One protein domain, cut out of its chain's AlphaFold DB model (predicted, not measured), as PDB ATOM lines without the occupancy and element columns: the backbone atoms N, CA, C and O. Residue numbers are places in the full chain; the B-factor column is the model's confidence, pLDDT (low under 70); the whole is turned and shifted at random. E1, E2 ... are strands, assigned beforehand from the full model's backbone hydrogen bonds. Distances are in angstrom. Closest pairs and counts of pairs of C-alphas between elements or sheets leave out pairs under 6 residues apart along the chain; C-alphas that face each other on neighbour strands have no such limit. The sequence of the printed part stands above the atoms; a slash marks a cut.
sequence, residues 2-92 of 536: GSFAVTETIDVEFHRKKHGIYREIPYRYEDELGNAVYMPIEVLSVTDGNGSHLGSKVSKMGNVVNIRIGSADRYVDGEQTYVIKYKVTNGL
ATOM      1  N   GLY A   2     -38.232 103.412  47.089       80.19
ATOM      2  CA  GLY A   2     -37.192 103.376  48.121       80.19
ATOM      3  C   GLY A   2     -35.893 102.681  47.716       80.19
ATOM      4  O   GLY A   2     -35.325 101.952  48.531       80.19
ATOM      5  N   SER A   3     -35.478 102.814  46.452       88.81
ATOM      6  CA  SER A   3     -34.350 102.069  45.897       88.81
ATOM      7  C   SER A   3     -33.143 102.945  45.576       88.81
ATOM      8  O   SER A   3     -33.276 104.119  45.233       88.81
ATOM      9  N   PHE A   4     -31.957 102.347  45.662       91.44
ATOM     10  CA  PHE A   4     -30.692 102.957  45.261       91.44
ATOM     11  C   PHE A   4     -29.824 101.950  44.502       91.44
ATOM     12  O   PHE A   4     -30.013 100.735  44.596       91.44
ATOM     13  N   ALA A   5     -28.880 102.464  43.717       94.81
ATOM     14  CA  ALA A   5     -27.890 101.658  43.016       94.81
ATOM     15  C   ALA A   5     -26.538 101.778  43.724       94.81
ATOM     16  O   ALA A   5     -26.086 102.886  44.010       94.81
ATOM     17  N   VAL A   6     -25.885 100.646  43.960       95.62
ATOM     18  CA  VAL A   6     -24.514 100.573  44.469       95.62
ATOM     19  C   VAL A   6     -23.596 100.171  43.321       95.62
ATOM     20  O   VAL A   6     -23.918  99.276  42.537       95.62
ATOM     21  N   THR A   7     -22.455 100.850  43.213       96.88
ATOM     22  CA  THR A   7     -21.304 100.398  42.424       96.88
ATOM     23  C   THR A   7     -20.165 100.166  43.403       96.88
ATOM     24  O   THR A   7     -19.698 101.108  44.034       96.88
ATOM     25  N   GLU A   8     -19.764  98.912  43.548       95.81
ATOM     26  CA  GLU A   8     -18.732  98.463  44.472       95.81
ATOM     27  C   GLU A   8     -17.509  98.050  43.649       95.81
ATOM     28  O   GLU A   8     -17.586  97.103  42.864       95.81
ATOM     29  N   THR A   9     -16.411  98.794  43.785       97.12
ATOM     30  CA  THR A   9     -15.109  98.461  43.191       97.12
ATOM     31  C   THR A   9     -14.252  97.828  44.277       97.12
ATOM     32  O   THR A   9     -14.069  98.425  45.334       97.12
ATOM     33  N   ILE A  10     -13.768  96.617  44.021       95.44
ATOM     34  CA  ILE A  10     -12.974  95.818  44.951       95.44
ATOM     35  C   ILE A  10     -11.650  95.492  44.263       95.44
ATOM     36  O   ILE A  10     -11.611  94.666  43.347       95.44
ATOM     37  N   ASP A  11     -10.585  96.146  44.708       96.19
ATOM     38  CA  ASP A  11      -9.211  95.840  44.319       96.19
ATOM     39  C   ASP A  11      -8.637  94.814  45.306       96.19
ATOM     40  O   ASP A  11      -8.790  94.956  46.520       96.19
ATOM     41  N   VAL A  12      -8.052  93.731  44.790       94.25
ATOM     42  CA  VAL A  12      -7.614  92.570  45.584       94.25
ATOM     43  C   VAL A  12      -6.234  92.113  45.130       94.25
ATOM     44  O   VAL A  12      -6.046  91.835  43.946       94.25
ATOM     45  N   GLU A  13      -5.295  91.941  46.064       94.94
ATOM     46  CA  GLU A  13      -4.023  91.264  45.793       94.94
ATOM     47  C   GLU A  13      -4.105  89.766  46.137       94.94
ATOM     48  O   GLU A  13      -4.350  89.357  47.273       94.94
ATOM     49  N   PHE A  14      -3.870  88.909  45.146       93.00
ATOM     50  CA  PHE A  14      -3.839  87.462  45.318       93.00
ATOM     51  C   PHE A  14      -2.413  86.943  45.536       93.00
ATOM     52  O   PHE A  14      -1.721  86.568  44.585       93.00
ATOM     53  N   HIS A  15      -2.011  86.774  46.800       91.00
ATOM     54  CA  HIS A  15      -0.734  86.130  47.159       91.00
ATOM     55  C   HIS A  15      -0.681  84.609  46.853       91.00
ATOM     56  O   HIS A  15       0.335  83.948  47.078       91.00
ATOM     57  N   ARG A  16      -1.786  84.009  46.384       91.31
ATOM     58  CA  ARG A  16      -1.879  82.617  45.908       91.31
ATOM     59  C   ARG A  16      -2.858  82.538  44.740       91.31
ATOM     60  O   ARG A  16      -3.872  83.227  44.751       91.31
ATOM     61  N   LYS A  17      -2.601  81.627  43.796       92.56
ATOM     62  CA  LYS A  17      -3.499  81.356  42.665       92.56
ATOM     63  C   LYS A  17      -4.894  80.947  43.141       92.56
ATOM     64  O   LYS A  17      -5.034  79.992  43.906       92.56
ATOM     65  N   LYS A  18      -5.905  81.665  42.656       93.75
ATOM     66  CA  LYS A  18      -7.334  81.495  42.965       93.75
ATOM     67  C   LYS A  18      -8.161  81.605  41.687       93.75
ATOM     68  O   LYS A  18      -7.658  82.069  40.673       93.75
ATOM     69  N   HIS A  19      -9.405  81.161  41.705       93.06
ATOM     70  CA  HIS A  19     -10.323  81.242  40.566       93.06
ATOM     71  C   HIS A  19     -11.065  82.584  40.480       93.06
ATOM     72  O   HIS A  19     -11.573  82.947  39.416       93.06
ATOM     73  N   GLY A  20     -11.117  83.314  41.598       93.94
ATOM     74  CA  GLY A  20     -11.678  84.656  41.723       93.94
ATOM     75  C   GLY A  20     -12.144  84.935  43.154       93.94
ATOM     76  O   GLY A  20     -11.672  84.300  44.104       93.94
ATOM     77  N   ILE A  21     -13.091  85.863  43.304       94.38
ATOM     78  CA  ILE A  21     -13.719  86.204  44.590       94.38
ATOM     79  C   ILE A  21     -15.170  85.728  44.678       94.38
ATOM     80  O   ILE A  21     -15.826  85.465  43.670       94.38
ATOM     81  N   TYR A  22     -15.702  85.650  45.891       93.31
ATOM     82  CA  TYR A  22     -17.140  85.684  46.130       93.31
ATOM     83  C   TYR A  22     -17.488  86.885  47.011       93.31
ATOM     84  O   TYR A  22     -16.724  87.246  47.903       93.31
ATOM     85  N   ARG A  23     -18.647  87.494  46.755       93.88
ATOM     86  CA  ARG A  23     -19.200  88.610  47.527       93.88
ATOM     87  C   ARG A  23     -20.561  88.214  48.083       93.88
ATOM     88  O   ARG A  23     -21.439  87.817  47.323       93.88
ATOM     89  N   GLU A  24     -20.740  88.322  49.391       91.38
ATOM     90  CA  GLU A  24     -21.990  88.012  50.083       91.38
ATOM     91  C   GLU A  24     -22.631  89.289  50.616       91.38
ATOM     92  O   GLU A  24     -22.038  89.987  51.437       91.38
ATOM     93  N   ILE A  25     -23.844  89.585  50.152       91.25
ATOM     94  CA  ILE A  25     -24.597  90.781  50.541       91.25
ATOM     95  C   ILE A  25     -25.932  90.320  51.143       91.25
ATOM     96  O   ILE A  25     -26.703  89.655  50.438       91.25
ATOM     97  N   PRO A  26     -26.234  90.590  52.426       86.81
ATOM     98  CA  PRO A  26     -27.465  90.105  53.020       86.81
ATOM     99  C   PRO A  26     -28.680  90.905  52.548       86.81
ATOM    100  O   PRO A  26     -28.627  92.113  52.335       86.81
ATOM    101  N   TYR A  27     -29.778  90.185  52.321       86.12
ATOM    102  CA  TYR A  27     -31.030  90.712  51.762       86.12
ATOM    103  C   TYR A  27     -32.222  90.513  52.710       86.12
ATOM    104  O   TYR A  27     -33.341  90.932  52.405       86.12
ATOM    105  N   ARG A  28     -32.001  89.833  53.841       81.12
ATOM    106  CA  ARG A  28     -32.987  89.589  54.892       81.12
ATOM    107  C   ARG A  28     -32.341  89.803  56.254       81.12
ATOM    108  O   ARG A  28     -31.268  89.269  56.521       81.12
ATOM    109  N   TYR A  29     -33.080  90.499  57.100       73.19
ATOM    110  CA  TYR A  29     -32.725  90.887  58.454       73.19
ATOM    111  C   TYR A  29     -33.969  90.811  59.345       73.19
ATOM    112  O   TYR A  29     -35.037  90.425  58.866       73.19
ATOM    113  N   GLU A  30     -33.860  91.190  60.610       67.81
ATOM    114  CA  GLU A  30     -34.975  91.398  61.529       67.81
ATOM    115  C   GLU A  30     -34.826  92.722  62.283       67.81
ATOM    116  O   GLU A  30     -33.717  93.109  62.644       67.81
ATOM    117  N   ASP A  31     -35.936  93.420  62.499       65.81
ATOM    118  CA  ASP A  31     -35.964  94.659  63.282       65.81
ATOM    119  C   ASP A  31     -35.822  94.404  64.801       65.81
ATOM    120  O   ASP A  31     -35.719  93.265  65.264       65.81
ATOM    121  N   GLU A  32     -35.838  95.476  65.599       58.78
ATOM    122  CA  GLU A  32     -35.782  95.412  67.070       58.78
ATOM    123  C   GLU A  32     -36.966  94.652  67.705       58.78
ATOM    124  O   GLU A  32     -36.901  94.254  68.868       58.78
ATOM    125  N   LEU A  33     -38.043  94.428  66.945       65.44
ATOM    126  CA  LEU A  33     -39.240  93.693  67.355       65.44
ATOM    127  C   LEU A  33     -39.213  92.220  66.888       65.44
ATOM    128  O   LEU A  33     -40.141  91.468  67.190       65.44
ATOM    129  N   GLY A  34     -38.165  91.793  66.171       63.09
ATOM    130  CA  GLY A  34     -38.010  90.441  65.621       63.09
ATOM    131  C   GLY A  34     -38.784  90.181  64.319       63.09
ATOM    132  O   GLY A  34     -38.927  89.028  63.906       63.09
ATOM    133  N   ASN A  35     -39.304  91.214  63.647       67.50
ATOM    134  CA  ASN A  35     -39.970  91.058  62.352       67.50
ATOM    135  C   ASN A  35     -38.939  90.971  61.229       67.50
ATOM    136  O   ASN A  35     -38.065  91.824  61.117       67.50
ATOM    137  N   ALA A  36     -39.088  89.999  60.327       71.25
ATOM    138  CA  ALA A  36     -38.184  89.855  59.191       71.25
ATOM    139  C   ALA A  36     -38.336  90.998  58.162       71.25
ATOM    140  O   ALA A  36     -39.310  91.034  57.405       71.25
ATOM    141  N   VAL A  37     -37.332  91.873  58.082       75.62
ATOM    142  CA  VAL A  37     -37.211  92.943  57.083       75.62
ATOM    143  C   VAL A  37     -36.452  92.417  55.866       75.62
ATOM    144  O   VAL A  37     -35.393  91.798  55.987       75.62
ATOM    145  N   TYR A  38     -36.984  92.672  54.670       81.12
ATOM    146  CA  TYR A  38     -36.357  92.283  53.408       81.12
ATOM    147  C   TYR A  38     -35.877  93.521  52.650       81.12
ATOM    148  O   TYR A  38     -36.636  94.471  52.454       81.12
ATOM    149  N   MET A  39     -34.634  93.459  52.172       85.88
ATOM    150  CA  MET A  39     -34.019  94.431  51.270       85.88
ATOM    151  C   MET A  39     -33.680  93.718  49.953       85.88
ATOM    152  O   MET A  39     -32.600  93.137  49.838       85.88
ATOM    153  N   PRO A  40     -34.598  93.639  48.967       87.19
ATOM    154  CA  PRO A  40     -34.334  92.930  47.719       87.19
ATOM    155  C   PRO A  40     -33.117  93.491  46.970       87.19
ATOM    156  O   PRO A  40     -33.075  94.678  46.645       87.19
ATOM    157  N   ILE A  41     -32.162  92.608  46.661       90.94
ATOM    158  CA  ILE A  41     -30.950  92.913  45.892       90.94
ATOM    159  C   ILE A  41     -31.071  92.312  44.490       90.94
ATOM    160  O   ILE A  41     -31.335  91.116  44.336       90.94
ATOM    161  N   GLU A  42     -30.834  93.137  43.476       92.69
ATOM    162  CA  GLU A  42     -30.772  92.754  42.067       92.69
ATOM    163  C   GLU A  42     -29.385  93.096  41.510       92.69
ATOM    164  O   GLU A  42     -29.015  94.265  41.412       92.69
ATOM    165  N   VAL A  43     -28.592  92.078  41.166       94.50
ATOM    166  CA  VAL A  43     -27.261  92.264  40.566       94.50
ATOM    167  C   VAL A  43     -27.433  92.644  39.098       94.50
ATOM    168  O   VAL A  43     -27.992  91.874  38.322       94.50
ATOM    169  N   LEU A  44     -26.949  93.829  38.729       95.38
ATOM    170  CA  LEU A  44     -27.113  94.423  37.400       95.38
ATOM    171  C   LEU A  44     -25.948  94.070  36.467       95.38
ATOM    172  O   LEU A  44     -26.165  93.765  35.296       95.38
ATOM    173  N   SER A  45     -24.708  94.113  36.965       96.44
ATOM    174  CA  SER A  45     -23.518  93.764  36.177       96.44
ATOM    175  C   SER A  45     -22.313  93.427  37.051       96.44
ATOM    176  O   SER A  45     -22.150  94.008  38.123       96.44
ATOM    177  N   VAL A  46     -21.422  92.580  36.533       96.44
ATOM    178  CA  VAL A  46     -20.078  92.352  37.080       96.44
ATOM    179  C   VAL A  46     -19.047  92.535  35.962       96.44
ATOM    180  O   VAL A  46     -19.184  91.925  34.894       96.44
ATOM    181  N   THR A  47     -18.040  93.381  36.186       97.00
ATOM    182  CA  THR A  47     -16.961  93.677  35.227       97.00
ATOM    183  C   THR A  47     -15.591  93.741  35.906       97.00
ATOM    184  O   THR A  47     -15.507  93.781  37.131       97.00
ATOM    185  N   ASP A  48     -14.518  93.755  35.115       93.88
ATOM    186  CA  ASP A  48     -13.179  94.143  35.568       93.88
ATOM    187  C   ASP A  48     -13.023  95.679  35.630       93.88
ATOM    188  O   ASP A  48     -13.953  96.428  35.301       93.88
ATOM    189  N   GLY A  49     -11.837  96.152  36.030       90.94
ATOM    190  CA  GLY A  49     -11.487  97.580  36.059       90.94
ATOM    191  C   GLY A  49     -11.447  98.273  34.684       90.94
ATOM    192  O   GLY A  49     -11.533  99.497  34.620       90.94
ATOM    193  N   ASN A  50     -11.388  97.516  33.581       92.25
ATOM    194  CA  ASN A  50     -11.476  98.036  32.210       92.25
ATOM    195  C   ASN A  50     -12.923  98.049  31.672       92.25
ATOM    196  O   ASN A  50     -13.161  98.486  30.546       92.25
ATOM    197  N   GLY A  51     -13.897  97.566  32.453       91.06
ATOM    198  CA  GLY A  51     -15.300  97.435  32.050       91.06
ATOM    199  C   GLY A  51     -15.629  96.162  31.261       91.06
ATOM    200  O   GLY A  51     -16.753  96.026  30.779       91.06
ATOM    201  N   SER A  52     -14.701  95.209  31.141       93.44
ATOM    202  CA  SER A  52     -14.946  93.914  30.492       93.44
ATOM    203  C   SER A  52     -15.804  93.024  31.387       93.44
ATOM    204  O   SER A  52     -15.541  92.903  32.581       93.44
ATOM    205  N   HIS A  53     -16.815  92.355  30.832       93.56
ATOM    206  CA  HIS A  53     -17.677  91.462  31.611       93.56
ATOM    207  C   HIS A  53     -16.919  90.268  32.204       93.56
ATOM    208  O   HIS A  53     -16.212  89.551  31.495       93.56
ATOM    209  N   LEU A  54     -17.146  90.010  33.495       91.69
ATOM    210  CA  LEU A  54     -16.618  88.841  34.192       91.69
ATOM    211  C   LEU A  54     -17.698  87.771  34.365       91.69
ATOM    212  O   LEU A  54     -18.863  88.064  34.646       91.69
ATOM    213  N   GLY A  55     -17.286  86.507  34.246       90.75
ATOM    214  CA  GLY A  55     -18.132  85.369  34.593       90.75
ATOM    215  C   GLY A  55     -18.559  85.461  36.057       90.75
ATOM    216  O   GLY A  55     -17.721  85.611  36.946       90.75
ATOM    217  N   SER A  56     -19.865  85.398  36.309       93.38
ATOM    218  CA  SER A  56     -20.408  85.415  37.663       93.38
ATOM    219  C   SER A  56     -21.618  84.497  37.802       93.38
ATOM    220  O   SER A  56     -22.375  84.271  36.856       93.38
ATOM    221  N   LYS A  57     -21.793  83.948  39.004       93.00
ATOM    222  CA  LYS A  57     -22.944  83.138  39.395       93.00
ATOM    223  C   LYS A  57     -23.549  83.734  40.657       93.00
ATOM    224  O   LYS A  57     -22.926  83.712  41.714       93.00
ATOM    225  N   VAL A  58     -24.769  84.244  40.526       92.62
ATOM    226  CA  VAL A  58     -25.553  84.783  41.640       92.62
ATOM    227  C   VAL A  58     -26.444  83.675  42.201       92.62
ATOM    228  O   VAL A  58     -27.189  83.034  41.458       92.62
ATOM    229  N   SER A  59     -26.388  83.449  43.509       88.62
ATOM    230  CA  SER A  59     -27.280  82.535  44.232       88.62
ATOM    231  C   SER A  59     -27.706  83.121  45.574       88.62
ATOM    232  O   SER A  59     -27.023  83.972  46.131       88.62
ATOM    233  N   LYS A  60     -28.828  82.651  46.125       84.38
ATOM    234  CA  LYS A  60     -29.233  82.956  47.502       84.38
ATOM    235  C   LYS A  60     -28.820  81.813  48.420       84.38
ATOM    236  O   LYS A  60     -29.084  80.656  48.101       84.38
ATOM    237  N   MET A  61     -28.182  82.134  49.540       77.12
ATOM    238  CA  MET A  61     -27.727  81.178  50.549       77.12
ATOM    239  C   MET A  61     -28.113  81.717  51.928       77.12
ATOM    240  O   MET A  61     -27.600  82.738  52.369       77.12
ATOM    241  N   GLY A  62     -29.078  81.077  52.593       79.81
ATOM    242  CA  GLY A  62     -29.646  81.606  53.839       79.81
ATOM    243  C   GLY A  62     -30.205  83.022  53.651       79.81
ATOM    244  O   GLY A  62     -31.114  83.224  52.848       79.81
ATOM    245  N   ASN A  63     -29.638  83.991  54.373       81.25
ATOM    246  CA  ASN A  63     -30.035  85.401  54.326       81.25
ATOM    247  C   ASN A  63     -29.180  86.257  53.361       81.25
ATOM    248  O   ASN A  63     -29.422  87.461  53.264       81.25
ATOM    249  N   VAL A  64     -28.209  85.671  52.638       86.56
ATOM    250  CA  VAL A  64     -27.317  86.389  51.702       86.56
ATOM    251  C   VAL A  64     -27.578  86.093  50.230       86.56
ATOM    252  O   VAL A  64     -27.968  84.991  49.842       86.56
ATOM    253  N   VAL A  65     -27.328  87.102  49.396       90.50
ATOM    254  CA  VAL A  65     -27.039  86.948  47.971       90.50
ATOM    255  C   VAL A  65     -25.531  86.741  47.841       90.50
ATOM    256  O   VAL A  65     -24.753  87.654  48.107       90.50
ATOM    257  N   ASN A  66     -25.128  85.533  47.454       92.69
ATOM    258  CA  ASN A  66     -23.753  85.166  47.135       92.69
ATOM    259  C   ASN A  66     -23.513  85.394  45.633       92.69
ATOM    260  O   ASN A  66     -24.207  84.826  44.786       92.69
ATOM    261  N   ILE A  67     -22.544  86.247  45.316       94.88
ATOM    262  CA  ILE A  67     -22.093  86.589  43.969       94.88
ATOM    263  C   ILE A  67     -20.703  85.975  43.803       94.88
ATOM    264  O   ILE A  67     -19.705  86.557  44.220       94.88
ATOM    265  N   ARG A  68     -20.623  84.781  43.212       94.75
ATOM    266  CA  ARG A  68     -19.349  84.114  42.917       94.75
ATOM    267  C   ARG A  68     -18.823  84.601  41.570       94.75
ATOM    268  O   ARG A  68     -19.483  84.381  40.558       94.75
ATOM    269  N   ILE A  69     -17.664  85.249  41.556       95.00
ATOM    270  CA  ILE A  69     -17.066  85.927  40.396       95.00
ATOM    271  C   ILE A  69     -15.759  85.223  40.025       95.00
ATOM    272  O   ILE A  69     -14.973  84.887  40.907       95.00
ATOM    273  N   GLY A  70     -15.524  84.988  38.734       91.75
ATOM    274  CA  GLY A  70     -14.339  84.288  38.230       91.75
ATOM    275  C   GLY A  70     -14.683  83.090  37.343       91.75
ATOM    276  O   GLY A  70     -15.799  82.979  36.834       91.75
ATOM    277  N   SER A  71     -13.726  82.180  37.151       88.06
ATOM    278  CA  SER A  71     -13.902  80.987  36.309       88.06
ATOM    279  C   SER A  71     -13.293  79.743  36.948       88.06
ATOM    280  O   SER A  71     -12.174  79.783  37.443       88.06
ATOM    281  N   ALA A  72     -14.004  78.615  36.879       88.62
ATOM    282  CA  ALA A  72     -13.496  77.329  37.355       88.62
ATOM    283  C   ALA A  72     -12.305  76.809  36.525       88.62
ATOM    284  O   ALA A  72     -11.511  76.021  37.029       88.62
ATOM    285  N   ASP A  73     -12.153  77.280  35.284       90.31
ATOM    286  CA  ASP A  73     -11.140  76.798  34.335       90.31
ATOM    287  C   ASP A  73      -9.897  77.706  34.253       90.31
ATOM    288  O   ASP A  73      -8.947  77.404  33.529       90.31
ATOM    289  N   ARG A  74      -9.887  78.840  34.971       90.69
ATOM    290  CA  ARG A  74      -8.791  79.821  34.960       90.69
ATOM    291  C   ARG A  74      -8.392  80.210  36.381       90.69
ATOM    292  O   ARG A  74      -9.253  80.394  37.233       90.69
ATOM    293  N   TYR A  75      -7.092  80.397  36.594       92.31
ATOM    294  CA  TYR A  75      -6.548  81.031  37.793       92.31
ATOM    295  C   TYR A  75      -6.193  82.501  37.542       92.31
ATOM    296  O   TYR A  75      -5.784  82.870  36.437       92.31
ATOM    297  N   VAL A  76      -6.313  83.302  38.595       92.69
ATOM    298  CA  VAL A  76      -5.790  84.660  38.750       92.69
ATOM    299  C   VAL A  76      -4.815  84.702  39.931       92.69
ATOM    300  O   VAL A  76      -4.935  83.924  40.884       92.69
ATOM    301  N   ASP A  77      -3.833  85.589  39.837       93.38
ATOM    302  CA  ASP A  77      -2.831  85.923  40.848       93.38
ATOM    303  C   ASP A  77      -2.465  87.421  40.749       93.38
ATOM    304  O   ASP A  77      -2.844  88.093  39.784       93.38
ATOM    305  N   GLY A  78      -1.785  87.958  41.770       94.12
ATOM    306  CA  GLY A  78      -1.448  89.386  41.852       94.12
ATOM    307  C   GLY A  78      -2.672  90.300  41.990       94.12
ATOM    308  O   GLY A  78      -3.726  89.864  42.452       94.12
ATOM    309  N   GLU A  79      -2.522  91.565  41.606       94.88
ATOM    310  CA  GLU A  79      -3.584  92.581  41.645       94.88
ATOM    311  C   GLU A  79      -4.716  92.273  40.649       94.88
ATOM    312  O   GLU A  79      -4.475  92.000  39.471       94.88
ATOM    313  N   GLN A  80      -5.967  92.333  41.113       95.38
ATOM    314  CA  GLN A  80      -7.173  92.172  40.295       95.38
ATOM    315  C   GLN A  80      -8.279  93.124  40.778       95.38
ATOM    316  O   GLN A  80      -8.566  93.181  41.973       95.38
ATOM    317  N   THR A  81      -8.956  93.796  39.845       96.81
ATOM    318  CA  THR A  81     -10.088  94.700  40.125       96.81
ATOM    319  C   THR A  81     -11.417  94.058  39.734       96.81
ATOM    320  O   THR A  81     -11.593  93.633  38.589       96.81
ATOM    321  N   TYR A  82     -12.386  94.069  40.649       96.56
ATOM    322  CA  TYR A  82     -13.758  93.611  40.425       96.56
ATOM    323  C   TYR A  82     -14.747  94.757  40.643       96.56
ATOM    324  O   TYR A  82     -14.771  95.361  41.710       96.56
ATOM    325  N   VAL A  83     -15.605  95.030  39.661       97.62
ATOM    326  CA  VAL A  83     -16.652  96.057  39.748       97.62
ATOM    327  C   VAL A  83     -18.021  95.387  39.729       97.62
ATOM    328  O   VAL A  83     -18.420  94.779  38.733       97.62
ATOM    329  N   ILE A  84     -18.761  95.509  40.829       97.38
ATOM    330  CA  ILE A  84     -20.096  94.935  41.013       97.38
ATOM    331  C   ILE A  84     -21.112  96.078  41.033       97.38
ATOM    332  O   ILE A  84     -20.999  97.003  41.834       97.38
ATOM    333  N   LYS A  85     -22.136  96.015  40.179       97.19
ATOM    334  CA  LYS A  85     -23.275  96.944  40.216       97.19
ATOM    335  C   LYS A  85     -24.535  96.204  40.618       97.19
ATOM    336  O   LYS A  85     -24.871  95.192  40.000       97.19
ATOM    337  N   TYR A  86     -25.244  96.716  41.615       96.00
ATOM    338  CA  TYR A  86     -26.497  96.137  42.093       96.00
ATOM    339  C   TYR A  86     -27.500  97.214  42.512       96.00
ATOM    340  O   TYR A  86     -27.126  98.296  42.958       96.00
ATOM    341  N   LYS A  87     -28.788  96.910  42.359       94.62
ATOM    342  CA  LYS A  87     -29.896  97.706  42.888       94.62
ATOM    343  C   LYS A  87     -30.324  97.121  44.233       94.62
ATOM    344  O   LYS A  87     -30.577  95.921  44.324       94.62
ATOM    345  N   VAL A  88     -30.441  97.972  45.246       92.25
ATOM    346  CA  VAL A  88     -31.048  97.656  46.545       92.25
ATOM    347  C   VAL A  88     -32.423  98.314  46.591       92.25
ATOM    348  O   VAL A  88     -32.569  99.476  46.221       92.25
ATOM    349  N   THR A  89     -33.439  97.575  47.023       89.50
ATOM    350  CA  THR A  89     -34.805  98.082  47.230       89.50
ATOM    351  C   THR A  89     -35.140  98.034  48.716       89.50
ATOM    352  O   THR A  89     -34.743  97.079  49.381       89.50
ATOM    353  N   ASN A  90     -35.888  99.019  49.228       86.00
ATOM    354  CA  ASN A  90     -36.298  99.088  50.639       86.00
ATOM    355  C   ASN A  90     -35.104  99.124  51.623       86.00
ATOM    356  O   ASN A  90     -35.144  98.490  52.671       86.00
ATOM    357  N   GLY A  91     -34.028  99.835  51.258       85.88
ATOM    358  CA  GLY A  91     -32.793  99.930  52.055       85.88
ATOM    359  C   GLY A  91     -32.514 101.298  52.683       85.88
ATOM    360  O   GLY A  91     -31.372 101.582  53.029       85.88
ATOM    361  N   LEU A  92     -33.535 102.148  52.782       89.88
ATOM    362  CA  LEU A  92     -33.493 103.396  53.546       89.88
ATOM    363  C   LEU A  92     -34.385 103.254  54.779       89.88
ATOM    364  O   LEU A  92     -35.416 102.580  54.722       89.88
TER     365      LEU A  92
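This is residues 2 to 92 of the 536 residues of the protein "DUF2207 domain-containing protein" of candidate division Zixibacteria bacterium (UniProt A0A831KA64). Two twisted sheets of three strands, E1 E8 E5 and E2 E7 E6, sit partly face to face as a splayed sandwich, their strands crossed at 39 degrees. The long strands E1 and E8 bend sharply at one end, and the small hairpin of E3 and E4 lies at the other. The printed part has 91 residues, no named helix and eight strands, E1 to E8 in order; it is all strand, and each sheet is antiparallel. It is only just loose, close to compact, with a radius of gyration of the C-alphas of 14.9 A and spans of 46 by 23 by 19 A.

Start with E1, residues 3 to 18, an edge strand that bends by 114 degrees at residue 15. Beside it find antiparallel E8, residues 76 to 89, with N 8 and O 84 2.8 A apart. E2, residues 21 to 26, runs on into E3, residues 28 to 30, at 40 degrees. E3 forms a hairpin with E4, residues 36 to 38; N 29 and O 37 are 2.9 A apart. E5, residues 41 to 48, is antiparallel to E8, with N 47 and O 83 at 2.9 A. E6, residues 56 to 61, and E7, residues 64 to 69, form a hairpin, with N 59 and O 66 at 2.9 A. E7 is also antiparallel to E2, with N 23 and O 67 at 2.9 A. Between the sheets, the closest C-alphas of E5 and E6, Val 46 and Ser 56, are 7.0 A apart.

Find C-alpha 3 at (-34.350, 102.069, 45.897); E1 spans 34.1 A from there. E5 spans 20.6 A, and E8 spans 33.1 A to C-alpha 89 at (-34.805, 98.082, 47.230).

The two C-alphas farthest apart, Leu 33 and Arg 74, are 46.6 A apart. The printed part has no cut and no long link. Residues 30 to 35 have pLDDT under 70.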